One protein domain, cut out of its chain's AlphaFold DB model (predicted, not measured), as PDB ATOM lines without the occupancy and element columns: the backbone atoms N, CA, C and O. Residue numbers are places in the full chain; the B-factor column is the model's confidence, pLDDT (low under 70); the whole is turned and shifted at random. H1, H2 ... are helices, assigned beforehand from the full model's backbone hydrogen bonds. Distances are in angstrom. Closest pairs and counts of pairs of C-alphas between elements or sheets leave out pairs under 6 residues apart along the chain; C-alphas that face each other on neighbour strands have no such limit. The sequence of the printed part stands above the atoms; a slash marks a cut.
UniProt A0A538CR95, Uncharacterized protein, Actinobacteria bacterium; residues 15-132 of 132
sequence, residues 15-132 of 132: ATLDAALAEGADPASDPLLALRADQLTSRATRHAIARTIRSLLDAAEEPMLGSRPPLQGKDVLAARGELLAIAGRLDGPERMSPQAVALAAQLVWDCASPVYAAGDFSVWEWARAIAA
ATOM      1  N   ALA A  15     107.599  99.510 111.347       82.00
ATOM      2  CA  ALA A  15     106.549  99.756 110.368       82.00
ATOM      3  C   ALA A  15     105.879  98.451 109.917       82.00
ATOM      4  O   ALA A  15     104.658  98.386 109.870       82.00
ATOM      5  N   THR A  16     106.651  97.383 109.673       89.31
ATOM      6  CA  THR A  16     106.082  96.070 109.323       89.31
ATOM      7  C   THR A  16     105.244  95.467 110.451       89.31
ATOM      8  O   THR A  16     104.171  94.940 110.185       89.31
ATOM      9  N   LEU A  17     105.704  95.538 111.705       91.19
ATOM     10  CA  LEU A  17     104.936  95.017 112.843       91.19
ATOM     11  C   LEU A  17     103.671  95.848 113.107       91.19
ATOM     12  O   LEU A  17     102.631  95.280 113.418       91.19
ATOM     13  N   ASP A  18     103.749  97.173 112.959       91.81
ATOM     14  CA  ASP A  18     102.592  98.065 113.090       91.81
ATOM     15  C   ASP A  18     101.567  97.790 111.982       91.81
ATOM     16  O   ASP A  18     100.380  97.694 112.275       91.81
ATOM     17  N   ALA A  19     102.020  97.578 110.741       90.62
ATOM     18  CA  ALA A  19     101.153  97.191 109.632       90.62
ATOM     19  C   ALA A  19     100.471  95.840 109.877       90.62
ATOM     20  O   ALA A  19      99.254  95.751 109.777       90.62
ATOM     21  N   ALA A  20     101.221  94.817 110.299       93.56
ATOM     22  CA  ALA A  20     100.647  93.510 110.615       93.56
ATOM     23  C   ALA A  20      99.587  93.597 111.729       93.56
ATOM     24  O   ALA A  20      98.516  93.005 111.622       93.56
ATOM     25  N   LEU A  21      99.851  94.364 112.793       94.56
ATOM     26  CA  LEU A  21      98.876  94.576 113.868       94.56
ATOM     27  C   LEU A  21      97.648  95.363 113.388       94.56
ATOM     28  O   LEU A  21      96.537  95.047 113.804       94.56
ATOM     29  N   ALA A  22      97.824  96.353 112.510       92.88
ATOM     30  CA  ALA A  22      96.727  97.117 111.915       92.88
ATOM     31  C   ALA A  22      95.845  96.261 110.985       92.88
ATOM     32  O   ALA A  22      94.621  96.397 110.994       92.88
ATOM     33  N   GLU A  23      96.452  95.321 110.255       92.06
ATOM     34  CA  GLU A  23      95.770  94.297 109.451       92.06
ATOM     35  C   GLU A  23      95.039  93.246 110.310       92.06
ATOM     36  O   GLU A  23      94.247  92.463 109.786       92.06
ATOM     37  N   GLY A  24      95.253  93.245 111.631       93.38
ATOM     38  CA  GLY A  24      94.573  92.358 112.575       93.38
ATOM     39  C   GLY A  24      95.326  91.065 112.884       93.38
ATOM     40  O   GLY A  24      94.714  90.107 113.354       93.38
ATOM     41  N   ALA A  25      96.641  91.013 112.641       95.00
ATOM     42  CA  ALA A  25      97.459  89.878 113.057       95.00
ATOM     43  C   ALA A  25      97.339  89.641 114.571       95.00
ATOM     44  O   ALA A  25      97.423  90.579 115.368       95.00
ATOM     45  N   ASP A  26      97.180  88.376 114.967       94.38
ATOM     46  CA  ASP A  26      97.093  87.986 116.374       94.38
ATOM     47  C   ASP A  26      98.438  88.236 117.084       94.38
ATOM     48  O   ASP A  26      99.436  87.595 116.727       94.38
ATOM     49  N   PRO A  27      98.501  89.108 118.113       94.69
ATOM     50  CA  PRO A  27      99.726  89.342 118.870       94.69
ATOM     51  C   PRO A  27     100.320  88.075 119.495       94.69
ATOM     52  O   PRO A  27     101.530  88.016 119.686       94.69
ATOM     53  N   ALA A  28      99.505  87.059 119.798       94.69
ATOM     54  CA  ALA A  28      99.977  85.808 120.393       94.69
ATOM     55  C   ALA A  28     100.703  84.886 119.394       94.69
ATOM     56  O   ALA A  28     101.366  83.937 119.814       94.69
ATOM     57  N   SER A  29     100.609  85.161 118.090       94.88
ATOM     58  CA  SER A  29     101.206  84.324 117.039       94.88
ATOM     59  C   SER A  29     102.727  84.487 116.890       94.88
ATOM     60  O   SER A  29     103.395  83.567 116.420       94.88
ATOM     61  N   ASP A  30     103.290  85.624 117.316       93.75
ATOM     62  CA  ASP A  30     104.725  85.928 117.259       93.75
ATOM     63  C   ASP A  30     105.132  86.753 118.498       93.75
ATOM     64  O   ASP A  30     104.558  87.820 118.736       93.75
ATOM     65  N   PRO A  31     106.155  86.341 119.274       94.12
ATOM     66  CA  PRO A  31     106.679  87.124 120.396       94.12
ATOM     67  C   PRO A  31     107.019  88.587 120.062       94.12
ATOM     68  O   PRO A  31     106.941  89.459 120.931       94.12
ATOM     69  N   LEU A  32     107.401  88.888 118.818       93.56
ATOM     70  CA  LEU A  32     107.666  90.252 118.360       93.56
ATOM     71  C   LEU A  32     106.382  91.067 118.191       93.56
ATOM     72  O   LEU A  32     106.388  92.256 118.515       93.56
ATOM     73  N   LEU A  33     105.300  90.441 117.713       94.69
ATOM     74  CA  LEU A  33     103.980  91.066 117.635       94.69
ATOM     75  C   LEU A  33     103.424  91.308 119.039       94.69
ATOM     76  O   LEU A  33     102.970  92.418 119.306       94.69
ATOM     77  N   ALA A  34     103.555  90.344 119.958       95.75
ATOM     78  CA  ALA A  34     103.177  90.510 121.364       95.75
ATOM     79  C   ALA A  34     103.906  91.697 122.014       95.75
ATOM     80  O   ALA A  34     103.276  92.622 122.530       95.75
ATOM     81  N   LEU A  35     105.241  91.729 121.914       95.81
ATOM     82  CA  LEU A  35     106.044  92.823 122.463       95.81
ATOM     83  C   LEU A  35     105.658  94.175 121.848       95.81
ATOM     84  O   LEU A  35     105.645  95.200 122.537       95.81
ATOM     85  N   ARG A  36     105.370  94.208 120.543       95.25
ATOM     86  CA  ARG A  36     104.983  95.449 119.872       95.25
ATOM     87  C   ARG A  36     103.579  95.901 120.267       95.25
ATOM     88  O   ARG A  36     103.393  97.096 120.495       95.25
ATOM     89  N   ALA A  37     102.634  94.977 120.407       96.25
ATOM     90  CA  ALA A  37     101.290  95.243 120.901       96.25
ATOM     91  C   ALA A  37     101.323  95.877 122.301       96.25
ATOM     92  O   ALA A  37     100.671  96.899 122.524       96.25
ATOM     93  N   ASP A  38     102.155  95.363 123.210       96.31
ATOM     94  CA  ASP A  38     102.350  95.947 124.545       96.31
ATOM     95  C   ASP A  38     102.938  97.367 124.476       96.31
ATOM     96  O   ASP A  38     102.486  98.289 125.160       96.31
ATOM     97  N   GLN A  39     103.928  97.588 123.606       95.25
ATOM     98  CA  GLN A  39     104.518  98.917 123.410       95.25
ATOM     99  C   GLN A  39     103.510  99.925 122.852       95.25
ATOM    100  O   GLN A  39     103.478 101.069 123.319       95.25
ATOM    101  N   LEU A  40     102.713  99.527 121.857       94.56
ATOM    102  CA  LEU A  40     101.684 100.370 121.254       94.56
ATOM    103  C   LEU A  40     100.591 100.706 122.266       94.56
ATOM    104  O   LEU A  40     100.266 101.877 122.448       94.56
ATOM    105  N   THR A  41     100.082  99.705 122.984       96.25
ATOM    106  CA  THR A  41      98.998  99.885 123.963       96.25
ATOM    107  C   THR A  41      99.445 100.538 125.272       96.25
ATOM    108  O   THR A  41      98.599 100.929 126.081       96.25
ATOM    109  N   SER A  42     100.752 100.736 125.477       95.88
ATOM    110  CA  SER A  42     101.270 101.478 126.625       95.88
ATOM    111  C   SER A  42     100.705 102.903 126.692       95.88
ATOM    112  O   SER A  42     100.520 103.588 125.681       95.88
ATOM    113  N   ARG A  43     100.478 103.391 127.919       95.31
ATOM    114  CA  ARG A  43      99.952 104.744 128.158       95.31
ATOM    115  C   ARG A  43     100.811 105.814 127.483       95.31
ATOM    116  O   ARG A  43     100.271 106.724 126.868       95.31
ATOM    117  N   ALA A  44     102.135 105.695 127.565       95.38
ATOM    118  CA  ALA A  44     103.050 106.671 126.979       95.38
ATOM    119  C   ALA A  44     102.893 106.768 125.452       95.38
ATOM    120  O   ALA A  44     102.798 107.876 124.920       95.38
ATOM    121  N   THR A  45     102.814 105.629 124.758       95.06
ATOM    122  CA  THR A  45     102.643 105.593 123.300       95.06
ATOM    123  C   THR A  45     101.291 106.154 122.882       95.06
ATOM    124  O   THR A  45     101.233 107.023 122.016       95.06
ATOM    125  N   ARG A  46     100.208 105.740 123.544       96.94
ATOM    126  CA  ARG A  46      98.866 106.258 123.252       96.94
ATOM    127  C   ARG A  46      98.764 107.773 123.436       96.94
ATOM    128  O   ARG A  46      98.240 108.453 122.560       96.94
ATOM    129  N   HIS A  47      99.339 108.304 124.518       97.00
ATOM    130  CA  HIS A  47      99.407 109.750 124.772       97.00
ATOM    131  C   HIS A  47     100.226 110.487 123.709       97.00
ATOM    132  O   HIS A  47      99.903 111.614 123.335       97.00
ATOM    133  N   ALA A  48     101.303 109.875 123.211       96.00
ATOM    134  CA  ALA A  48     102.083 110.447 122.120       96.00
ATOM    135  C   ALA A  48     101.260 110.527 120.826       96.00
ATOM    136  O   ALA A  48     101.272 111.571 120.179       96.00
ATOM    137  N   ILE A  49     100.507 109.479 120.486       95.88
ATOM    138  CA  ILE A  49      99.627 109.463 119.308       95.88
ATOM    139  C   ILE A  49      98.518 110.515 119.457       95.88
ATOM    140  O   ILE A  49      98.352 111.345 118.567       95.88
ATOM    141  N   ALA A  50      97.824 110.558 120.601       97.19
ATOM    142  CA  ALA A  50      96.775 111.545 120.873       97.19
ATOM    143  C   ALA A  50      97.275 112.990 120.742       97.19
ATOM    144  O   ALA A  50      96.605 113.839 120.154       97.19
ATOM    145  N   ARG A  51      98.475 113.271 121.263       97.19
ATOM    146  CA  ARG A  51      99.110 114.586 121.134       97.19
ATOM    147  C   ARG A  51      99.406 114.925 119.678       97.19
ATOM    148  O   ARG A  51      99.095 116.033 119.264       97.19
ATOM    149  N   THR A  52      99.944 113.980 118.910       94.94
ATOM    150  CA  THR A  52     100.208 114.191 117.483       94.94
ATOM    151  C   THR A  52      98.921 114.471 116.711       94.94
ATOM    152  O   THR A  52      98.908 115.399 115.915       94.94
ATOM    153  N   ILE A  53      97.822 113.758 116.991       95.19
ATOM    154  CA  ILE A  53      96.516 114.034 116.365       95.19
ATOM    155  C   ILE A  53      96.080 115.483 116.618       95.19
ATOM    156  O   ILE A  53      95.678 116.173 115.685       95.19
ATOM    157  N   ARG A  54      96.192 115.974 117.857       95.75
ATOM    158  CA  ARG A  54      95.858 117.375 118.172       95.75
ATOM    159  C   ARG A  54      96.764 118.353 117.436       95.75
ATOM    160  O   ARG A  54      96.262 119.276 116.816       95.75
ATOM    161  N   SER A  55      98.072 118.097 117.415       92.94
ATOM    162  CA  SER A  55      99.018 118.937 116.677       92.94
ATOM    163  C   SER A  55      98.762 118.954 115.168       92.94
ATOM    164  O   SER A  55      99.021 119.968 114.531       92.94
ATOM    165  N   LEU A  56      98.248 117.864 114.588       91.00
ATOM    166  CA  LEU A  56      97.830 117.827 113.184       91.00
ATOM    167  C   LEU A  56      96.599 118.701 112.934       91.00
ATOM    168  O   LEU A  56      96.556 119.397 111.925       91.00
ATOM    169  N   LEU A  57      95.625 118.688 113.849       92.44
ATOM    170  CA  LEU A  57      94.458 119.568 113.778       92.44
ATOM    171  C   LEU A  57      94.869 121.037 113.903       92.44
ATOM    172  O   LEU A  57      94.487 121.837 113.055       92.44
ATOM    173  N   ASP A  58      95.711 121.366 114.884       91.50
ATOM    174  CA  ASP A  58      96.242 122.722 115.063       91.50
ATOM    175  C   ASP A  58      96.992 123.183 113.797       91.50
ATOM    176  O   ASP A  58      96.774 124.281 113.288       91.50
ATOM    177  N   ALA A  59      97.829 122.310 113.222       88.75
ATOM    178  CA  ALA A  59      98.567 122.603 111.995       88.75
ATOM    179  C   ALA A  59      97.669 122.738 110.752       88.75
ATOM    180  O   ALA A  59      98.052 123.439 109.816       88.75
ATOM    181  N   ALA A  60      96.509 122.077 110.720       89.06
ATOM    182  CA  ALA A  60      95.548 122.176 109.623       89.06
ATOM    183  C   ALA A  60      94.748 123.490 109.653       89.06
ATOM    184  O   ALA A  60      94.270 123.927 108.606       89.06
ATOM    185  N   GLU A  61      94.611 124.118 110.826       86.62
ATOM    186  CA  GLU A  61      93.975 125.433 110.991       86.62
ATOM    187  C   GLU A  61      94.916 126.591 110.588       86.62
ATOM    188  O   GLU A  61      94.452 127.672 110.214       86.62
ATOM    189  N   GLU A  62      96.238 126.378 110.604       82.31
ATOM    190  CA  GLU A  62      97.219 127.392 110.209       82.31
ATOM    191  C   GLU A  62      97.352 127.539 108.676       82.31
ATOM    192  O   GLU A  62      97.439 126.542 107.951       82.31
ATOM    193  N   PRO A  63      97.480 128.772 108.143       66.19
ATOM    194  CA  PRO A  63      97.853 128.980 106.747       66.19
ATOM    195  C   PRO A  63      99.192 128.293 106.447       66.19
ATOM    196  O   PRO A  63     100.145 128.430 107.216       66.19
ATOM    197  N   MET A  64      99.298 127.581 105.318       63.19
ATOM    198  CA  MET A  64     100.544 126.913 104.922       63.19
ATOM    199  C   MET A  64     101.636 127.940 104.581       63.19
ATOM    200  O   MET A  64     101.808 128.344 103.434       63.19
ATOM    201  N   LEU A  65     102.379 128.374 105.596       56.50
ATOM    202  CA  LEU A  65     103.546 129.236 105.460       56.50
ATOM    203  C   LEU A  65     104.814 128.365 105.529       56.50
ATOM    204  O   LEU A  65     105.206 127.902 106.597       56.50
ATOM    205  N   GLY A  66     105.461 128.134 104.381       61.41
ATOM    206  CA  GLY A  66     106.772 127.470 104.282       61.41
ATOM    207  C   GLY A  66     106.755 125.976 103.916       61.41
ATOM    208  O   GLY A  66     105.750 125.427 103.478       61.41
ATOM    209  N   SER A  67     107.910 125.314 104.073       55.47
ATOM    210  CA  SER A  67     108.166 123.915 103.676       55.47
ATOM    211  C   SER A  67     107.745 122.908 104.758       55.47
ATOM    212  O   SER A  67     108.574 122.165 105.288       55.47
ATOM    213  N   ARG A  68     106.462 122.900 105.128       59.50
ATOM    214  CA  ARG A  68     105.889 121.838 105.970       59.50
ATOM    215  C   ARG A  68     105.635 120.577 105.125       59.50
ATOM    216  O   ARG A  68     105.448 120.705 103.914       59.50
ATOM    217  N   PRO A  69     105.631 119.372 105.726       60.41
ATOM    218  CA  PRO A  69     105.124 118.182 105.048       60.41
ATOM    219  C   PRO A  69     103.738 118.477 104.456       60.41
ATOM    220  O   PRO A  69     102.982 119.227 105.085       60.41
ATOM    221  N   PRO A  70     103.400 117.935 103.273       70.62
ATOM    222  CA  PRO A  70     102.064 118.100 102.720       70.62
ATOM    223  C   PRO A  70     101.069 117.563 103.750       70.62
ATOM    224  O   PRO A  70     101.157 116.409 104.146       70.62
ATOM    225  N   LEU A  71     100.191 118.430 104.246       80.25
ATOM    226  CA  LEU A  71      99.105 118.078 105.152       80.25
ATOM    227  C   LEU A  71      97.815 118.256 104.362       80.25
ATOM    228  O   LEU A  71      97.583 119.333 103.808       80.25
ATOM    229  N   GLN A  72      96.968 117.231 104.321       84.81
ATOM    230  CA  GLN A  72      95.651 117.302 103.684       84.81
ATOM    231  C   GLN A  72      94.680 118.089 104.579       84.81
ATOM    232  O   GLN A  72      93.700 117.558 105.090       84.81
ATOM    233  N   GLY A  73      94.972 119.375 104.817       85.62
ATOM    234  CA  GLY A  73      94.322 120.182 105.854       85.62
ATOM    235  C   GLY A  73      92.798 120.229 105.735       85.62
ATOM    236  O   GLY A  73      92.106 120.141 106.742       85.62
ATOM    237  N   LYS A  74      92.258 120.274 104.509       85.75
ATOM    238  CA  LYS A  74      90.804 120.216 104.281       85.75
ATOM    239  C   LYS A  74      90.190 118.904 104.775       85.75
ATOM    240  O   LYS A  74      89.180 118.947 105.469       85.75
ATOM    241  N   ASP A  75      90.810 117.771 104.459       85.94
ATOM    242  CA  ASP A  75      90.312 116.444 104.839       85.94
ATOM    243  C   ASP A  75      90.506 116.180 106.336       85.94
ATOM    244  O   ASP A  75      89.627 115.634 107.002       85.94
ATOM    245  N   VAL A  76      91.627 116.649 106.893       88.88
ATOM    246  CA  VAL A  76      91.908 116.615 108.334       88.88
ATOM    247  C   VAL A  76      90.861 117.416 109.115       88.88
ATOM    248  O   VAL A  76      90.318 116.916 110.098       88.88
ATOM    249  N   LEU A  77      90.525 118.632 108.667       91.12
ATOM    250  CA  LEU A  77      89.491 119.452 109.306       91.12
ATOM    251  C   LEU A  77      88.083 118.878 109.109       91.12
ATOM    252  O   LEU A  77      87.260 118.974 110.020       91.12
ATOM    253  N   ALA A  78      87.804 118.252 107.963       89.94
ATOM    254  CA  ALA A  78      86.529 117.579 107.722       89.94
ATOM    255  C   ALA A  78      86.294 116.406 108.692       89.94
ATOM    256  O   ALA A  78      85.156 116.174 109.088       89.94
ATOM    257  N   ALA A  79      87.359 115.717 109.121       91.44
ATOM    258  CA  ALA A  79      87.317 114.613 110.087       91.44
ATOM    259  C   ALA A  79      87.636 115.039 111.540       91.44
ATOM    260  O   ALA A  79      88.006 114.213 112.384       91.44
ATOM    261  N   ARG A  80      87.553 116.340 111.859       93.75
ATOM    262  CA  ARG A  80      87.983 116.894 113.156       93.75
ATOM    263  C   ARG A  80      87.304 116.232 114.352       93.75
ATOM    264  O   ARG A  80      87.961 115.987 115.364       93.75
ATOM    265  N   GLY A  81      85.999 115.979 114.264       93.31
ATOM    266  CA  GLY A  81      85.230 115.382 115.359       93.31
ATOM    267  C   GLY A  81      85.727 113.978 115.702       93.31
ATOM    268  O   GLY A  81      85.959 113.655 116.867       93.31
ATOM    269  N   GLU A  82      85.974 113.178 114.674       93.69
ATOM    270  CA  GLU A  82      86.392 111.784 114.762       93.69
ATOM    271  C   GLU A  82      87.831 111.688 115.267       93.69
ATOM    272  O   GLU A  82      88.127 110.906 116.171       93.69
ATOM    273  N   LEU A  83      88.718 112.541 114.750       93.88
ATOM    274  CA  LEU A  83      90.104 112.634 115.204       93.88
ATOM    275  C   LEU A  83      90.189 113.022 116.687       93.88
ATOM    276  O   LEU A  83      90.948 112.412 117.446       93.88
ATOM    277  N   LEU A  84      89.376 113.981 117.140       95.94
ATOM    278  CA  LEU A  84      89.309 114.340 118.560       95.94
ATOM    279  C   LEU A  84      88.730 113.216 119.423       95.94
ATOM    280  O   LEU A  84      89.224 112.997 120.531       95.94
ATOM    281  N   ALA A  85      87.733 112.479 118.928       94.44
ATOM    282  CA  ALA A  85      87.193 111.317 119.626       94.44
ATOM    283  C   ALA A  85      88.261 110.221 119.804       94.44
ATOM    284  O   ALA A  85      88.421 109.687 120.904       94.44
ATOM    285  N   ILE A  86      89.054 109.944 118.762       94.88
ATOM    286  CA  ILE A  86      90.188 109.008 118.822       94.88
ATOM    287  C   ILE A  86      91.236 109.492 119.828       94.88
ATOM    288  O   ILE A  86      91.653 108.723 120.695       94.88
ATOM    289  N   ALA A  87      91.631 110.769 119.774       96.44
ATOM    290  CA  ALA A  87      92.585 111.345 120.722       96.44
ATOM    291  C   ALA A  87      92.080 111.260 122.176       96.44
ATOM    292  O   ALA A  87      92.858 110.982 123.088       96.44
ATOM    293  N   GLY A  88      90.776 111.457 122.395       96.50
ATOM    294  CA  GLY A  88      90.134 111.288 123.698       96.50
ATOM    295  C   GLY A  88      90.215 109.850 124.216       96.50
ATOM    296  O   GLY A  88      90.638 109.633 125.354       96.50
ATOM    297  N   ARG A  89      89.886 108.859 123.376       95.25
ATOM    298  CA  ARG A  89      90.001 107.429 123.727       95.25
ATOM    299  C   ARG A  89      91.446 107.035 124.033       95.25
ATOM    300  O   ARG A  89      91.705 106.382 125.043       95.25
ATOM    301  N   LEU A  90      92.395 107.491 123.216       95.62
ATOM    302  CA  LEU A  90      93.824 107.235 123.408       95.62
ATOM    303  C   LEU A  90      94.346 107.783 124.746       95.62
ATOM    304  O   LEU A  90      95.132 107.097 125.401       95.62
ATOM    305  N   ASP A  91      93.876 108.943 125.207       95.81
ATOM    306  CA  ASP A  91      94.283 109.505 126.506       95.81
ATOM    307  C   ASP A  91      93.533 108.914 127.709       95.81
ATOM    308  O   ASP A  91      94.058 108.921 128.834       95.81
ATOM    309  N   GLY A  92      92.328 108.390 127.472       92.81
ATOM    310  CA  GLY A  92      91.443 107.824 128.485       92.81
ATOM    311  C   GLY A  92      91.995 106.573 129.187       92.81
ATOM    312  O   GLY A  92      92.994 105.989 128.775       92.81
ATOM    313  N   PRO A  93      91.371 106.121 130.285       89.69
ATOM    314  CA  PRO A  93      91.786 104.902 130.986       89.69
ATOM    315  C   PRO A  93      91.348 103.609 130.274       89.69
ATOM    316  O   PRO A  93      91.812 102.529 130.636       89.69
ATOM    317  N   GLU A  94      90.457 103.708 129.285       88.94
ATOM    318  CA  GLU A  94      89.894 102.564 128.569       88.94
ATOM    319  C   GLU A  94      90.981 101.765 127.837       88.94
ATOM    320  O   GLU A  94      91.938 102.331 127.297       88.94
ATOM    321  N   ARG A  95      90.855 100.435 127.832       87.94
ATOM    322  CA  ARG A  95      91.744  99.567 127.055       87.94
ATOM    323  C   ARG A  95      91.368  99.671 125.579       87.94
ATOM    324  O   ARG A  95      90.204  99.545 125.231       87.94
ATOM    325  N   MET A  96      92.367  99.861 124.727       93.19
ATOM    326  CA  MET A  96      92.205  99.806 123.275       93.19
ATOM    327  C   MET A  96      92.864  98.537 122.749       93.19
ATOM    328  O   MET A  96      93.877  98.099 123.301       93.19
ATOM    329  N   SER A  97      92.294  97.954 121.695       94.62
ATOM    330  CA  SER A  97      92.909  96.809 121.028       94.62
ATOM    331  C   SER A  97      94.255  97.220 120.407       94.62
ATOM    332  O   SER A  97      94.410  98.368 119.973       94.62
ATOM    333  N   PRO A  98      95.240  96.307 120.330       95.31
ATOM    334  CA  PRO A  98      96.492  96.573 119.626       95.31
ATOM    335  C   PRO A  98      96.277  97.026 118.180       95.31
ATOM    336  O   PRO A  98      96.960  97.944 117.736       95.31
ATOM    337  N   GLN A  99      95.285  96.452 117.490       94.94
ATOM    338  CA  GLN A  99      94.912  96.829 116.127       94.94
ATOM    339  C   GLN A  99      94.475  98.295 116.028       94.94
ATOM    340  O   GLN A  99      95.005  99.035 115.204       94.94
ATOM    341  N   ALA A 100      93.566  98.747 116.897       94.31
ATOM    342  CA  ALA A 100      93.090 100.130 116.877       94.31
ATOM    343  C   ALA A 100      94.229 101.127 117.140       94.31
ATOM    344  O   ALA A 100      94.316 102.174 116.496       94.31
ATOM    345  N   VAL A 101      95.143 100.801 118.062       95.62
ATOM    346  CA  VAL A 101      96.301 101.662 118.345       95.62
ATOM    347  C   VAL A 101      97.330 101.621 117.210       95.62
ATOM    348  O   VAL A 101      97.944 102.646 116.925       95.62
ATOM    349  N   ALA A 102      97.500 100.482 116.537       94.94
ATOM    350  CA  ALA A 102      98.361 100.355 115.363       94.94
ATOM    351  C   ALA A 102      97.838 101.180 114.176       94.94
ATOM    352  O   ALA A 102      98.603 101.940 113.588       94.94
ATOM    353  N   LEU A 103      96.531 101.126 113.896       93.25
ATOM    354  CA  LEU A 103      95.880 101.978 112.894       93.25
ATOM    355  C   LEU A 103      96.062 103.468 113.224       93.25
ATOM    356  O   LEU A 103      96.425 104.263 112.360       93.25
ATOM    357  N   ALA A 104      95.890 103.854 114.493       93.94
ATOM    358  CA  ALA A 104      96.122 105.231 114.926       93.94
ATOM    359  C   ALA A 104      97.599 105.651 114.808       93.94
ATOM    360  O   ALA A 104      97.883 106.800 114.480       93.94
ATOM    361  N   ALA A 105      98.543 104.739 115.053       92.50
ATOM    362  CA  ALA A 105      99.972 104.980 114.867       92.50
ATOM    363  C   ALA A 105     100.326 105.175 113.382       92.50
ATOM    364  O   ALA A 105     101.052 106.114 113.055       92.50
ATOM    365  N   GLN A 106      99.782 104.343 112.487       90.94
ATOM    366  CA  GLN A 106      99.940 104.508 111.038       90.94
ATOM    367  C   GLN A 106      99.364 105.841 110.564       90.94
ATOM    368  O   GLN A 106     100.034 106.560 109.830       90.94
ATOM    369  N   LEU A 107      98.186 106.224 111.064       89.75
ATOM    370  CA  LEU A 107      97.566 107.510 110.750       89.75
ATOM    371  C   LEU A 107      98.499 108.701 110.994       89.75
ATOM    372  O   LEU A 107      98.529 109.625 110.189       89.75
ATOM    373  N   VAL A 108      99.251 108.694 112.098       90.38
ATOM    374  CA  VAL A 108     100.072 109.850 112.490       90.38
ATOM    375  C   VAL A 108     101.530 109.774 112.042       90.38
ATOM    376  O   VAL A 108     102.166 110.820 111.895       90.38
ATOM    377  N   TRP A 109     102.085 108.573 111.866       86.94
ATOM    378  CA  TRP A 109     103.520 108.372 111.620       86.94
ATOM    379  C   TRP A 109     103.858 107.850 110.228       86.94
ATOM    380  O   TRP A 109     105.026 107.928 109.844       86.94
ATOM    381  N   ASP A 110     102.888 107.335 109.475       83.06
ATOM    382  CA  ASP A 110     103.116 106.921 108.095       83.06
ATOM    383  C   ASP A 110     102.893 108.101 107.144       83.06
ATOM    384  O   ASP A 110     101.795 108.648 107.075       83.06
ATOM    385  N   CYS A 111     103.915 108.480 106.375       77.00
ATOM    386  CA  CYS A 111     103.814 109.535 105.362       77.00
ATOM    387  C   CYS A 111     102.884 109.169 104.191       77.00
ATOM    388  O   CYS A 111     102.509 110.056 103.431       77.00
ATOM    389  N   ALA A 112     102.537 107.890 104.023       78.56
ATOM    390  CA  ALA A 112     101.558 107.433 103.039       78.56
ATOM    391  C   ALA A 112     100.109 107.507 103.554       78.56
ATOM    392  O   ALA A 112      99.181 107.201 102.808       78.56
ATOM    393  N   SER A 113      99.898 107.912 104.810       79.75
ATOM    394  CA  SER A 113      98.555 108.115 105.350       79.75
ATOM    395  C   SER A 113      97.768 109.196 104.599       79.75
ATOM    396  O   SER A 113      98.369 110.191 104.194       79.75
ATOM    397  N   PRO A 114      96.421 109.122 104.555       80.50
ATOM    398  CA  PRO A 114      95.536 110.221 104.156       80.50
ATOM    399  C   PRO A 114      95.754 111.557 104.869       80.50
ATOM    400  O   PRO A 114      95.272 112.579 104.394       80.50
ATOM    401  N   VAL A 115      96.467 111.590 105.998       82.12
ATOM    402  CA  VAL A 115      96.862 112.855 106.634       82.12
ATOM    403  C   VAL A 115      97.888 113.589 105.770       82.12
ATOM    404  O   VAL A 115      97.815 114.813 105.653       82.12
ATOM    405  N   TYR A 116      98.822 112.867 105.142       78.56
ATOM    406  CA  TYR A 116      99.931 113.467 104.399       78.56
ATOM    407  C   TYR A 116      99.831 113.288 102.875       78.56
ATOM    408  O   TYR A 116     100.247 114.167 102.116       78.56
ATOM    409  N   ALA A 117      99.242 112.191 102.399       75.19
ATOM    410  CA  ALA A 117      99.153 111.841 100.986       75.19
ATOM    411  C   ALA A 117      97.697 111.635 100.552       75.19
ATOM    412  O   ALA A 117      96.929 110.961 101.229       75.19
ATOM    413  N   ALA A 118      97.325 112.180  99.393       67.81
ATOM    414  CA  ALA A 118      96.064 111.817  98.754       67.81
ATOM    415  C   ALA A 118      96.153 110.362  98.255       67.81
ATOM    416  O   ALA A 118      97.128 109.999  97.593       67.81
ATOM    417  N   GLY A 119      95.155 109.539  98.576       67.75
ATOM    418  CA  GLY A 119      95.124 108.112  98.249       67.75
ATOM    419  C   GLY A 119      93.703 107.554  98.224       67.75
ATOM    420  O   GLY A 119      92.738 108.313  98.256       67.75
ATOM    421  N   ASP A 120      93.583 106.226  98.172       66.00
ATOM    422  CA  ASP A 120      92.298 105.530  97.983       66.00
ATOM    423  C   ASP A 120      91.343 105.632  99.186       66.00
ATOM    424  O   ASP A 120      90.147 105.393  99.036       66.00
ATOM    425  N   PHE A 121      91.852 106.000 100.366       65.56
ATOM    426  CA  PHE A 121      91.068 106.130 101.596       65.56
ATOM    427  C   PHE A 121      91.093 107.561 102.119       65.56
ATOM    428  O   PHE A 121      92.141 108.199 102.164       65.56
ATOM    429  N   SER A 122      89.940 108.042 102.578       81.56
ATOM    430  CA  SER A 122      89.804 109.328 103.265       81.56
ATOM    431  C   SER A 122      90.198 109.238 104.748       81.56
ATOM    432  O   SER A 122      90.126 108.175 105.371       81.56
ATOM    433  N   VAL A 123      90.539 110.382 105.361       79.38
ATOM    434  CA  VAL A 123      90.795 110.475 106.817       79.38
ATOM    435  C   VAL A 123      89.604 109.930 107.627       79.38
ATOM    436  O   VAL A 123      89.792 109.270 108.648       79.38
ATOM    437  N   TRP A 124      88.379 110.151 107.144       80.62
ATOM    438  CA  TRP A 124      87.144 109.676 107.769       80.62
ATOM    439  C   TRP A 124      87.020 108.145 107.799       80.62
ATOM    440  O   TRP A 124      86.701 107.565 108.839       80.62
ATOM    441  N   GLU A 125      87.252 107.473 106.668       79.94
ATOM    442  CA  GLU A 125      87.134 106.008 106.577       79.94
ATOM    443  C   GLU A 125      88.113 105.317 107.516       79.94
ATOM    444  O   GLU A 125      87.777 104.335 108.181       79.94
ATOM    445  N   TRP A 126      89.300 105.895 107.647       83.56
ATOM    446  CA  TRP A 126      90.299 105.401 108.571       83.56
ATOM    447  C   TRP A 126      89.962 105.682 110.030       83.56
ATOM    448  O   TRP A 126      90.115 104.800 110.876       83.56
ATOM    449  N   ALA A 127      89.428 106.866 110.333       80.81
ATOM    450  CA  ALA A 127      88.954 107.173 111.674       80.81
ATOM    451  C   ALA A 127      87.855 106.192 112.122       80.81
ATOM    452  O   ALA A 127      87.844 105.746 113.270       80.81
ATOM    453  N   ARG A 128      86.979 105.774 111.199       83.06
ATOM    454  CA  ARG A 128      85.977 104.730 111.450       83.06
ATOM    455  C   ARG A 128      86.609 103.368 111.744       83.06
ATOM    456  O   ARG A 128      86.150 102.697 112.661       83.06
ATOM    457  N   ALA A 129      87.655 102.978 111.015       82.75
ATOM    458  CA  ALA A 129      88.368 101.720 111.254       82.75
ATOM    459  C   ALA A 129      89.058 101.681 112.630       82.75
ATOM    460  O   ALA A 129      89.091 100.636 113.266       82.75
ATOM    461  N   ILE A 130      89.561 102.822 113.115       84.88
ATOM    462  CA  ILE A 130      90.130 102.950 114.470       84.88
ATOM    463  C   ILE A 130      89.034 102.904 115.544       84.88
ATOM    464  O   ILE A 130      89.279 102.481 116.675       84.88
ATOM    465  N   ALA A 131      87.844 103.415 115.218       78.81
ATOM    466  CA  ALA A 131      86.747 103.525 116.164       78.81
ATOM    467  C   ALA A 131      86.001 102.201 116.407       78.81
ATOM    468  O   ALA A 131      85.438 102.059 117.498       78.81
ATOM    469  N   ALA A 132      86.000 101.301 115.417       70.31
ATOM    470  CA  ALA A 132      85.414  99.960 115.473       70.31
ATOM    471  C   ALA A 132      86.063  99.075 116.552       70.31
ATOM    472  O   ALA A 132      85.304  98.298 117.174       70.31
TER     473      ALA A 132
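AT A GLANCE: This is residues 15 to 132 of the 132 residues of an uncharacterized protein of Actinobacteria bacterium (UniProt A0A538CR95). Four helices, H3, H5, H7 and H6, pack each on the next in a loose ring, with H6 nearest the middle and also packing on H3. H1 and H2 pack on H6 at one end of the length, and short H4 packs on H3 at the other. The 118 printed residues hold seven named helices, H1 to H7, and no named strand: all helix. The whole is compact, with a radius of gyration of the C-alphas of 14.1 A, yet elongated, spanning 45 by 28 by 24 A.

HOW THE PARTS SIT: H1, residues 15 to 22, touches H2, residues 31 to 41, about perpendicular at 76 degrees; Leu 17 and Leu 33 have the closest C-alphas, 6.3 A. H3, residues 43 to 61, touches H4, residues 73 to 78, with residues 56 to 61 alone; closest are C-alphas 60 and 73, 4.4 A. H5, residues 80 to 91, touches H3 at a shallow tilt of 21 degrees, opposite ways; C-alphas 50 and 87 are closest, 4.2 A. H6, residues 98 to 109, is the hub, touching H1, H2, H3 and H7, residues 123 to 131. H6 and H7 form a helical hairpin at 27 degrees; C-alphas 100 and 130 are closest, 4.7 A. In the seven helices every O i to N i+4 pair is within hydrogen-bond range.

IN THESE COORDINATES: H1 begins at C-alpha 15, (106.549, 99.756, 110.368). H3 is 27.5 A long, H5 16.5 A, H6 15.9 A and H2 15.3 A. H7 ends at C-alpha 131, (86.747, 103.525, 116.164).

THE WHOLE: The C-alphas farthest apart, of Ser 29 and Leu 65, are 46.4 A apart. The printed part has no cut. The links H3 to H4 and H6 to H7 are long. Residues 63 to 69 and 118 to 121 have pLDDT under 70.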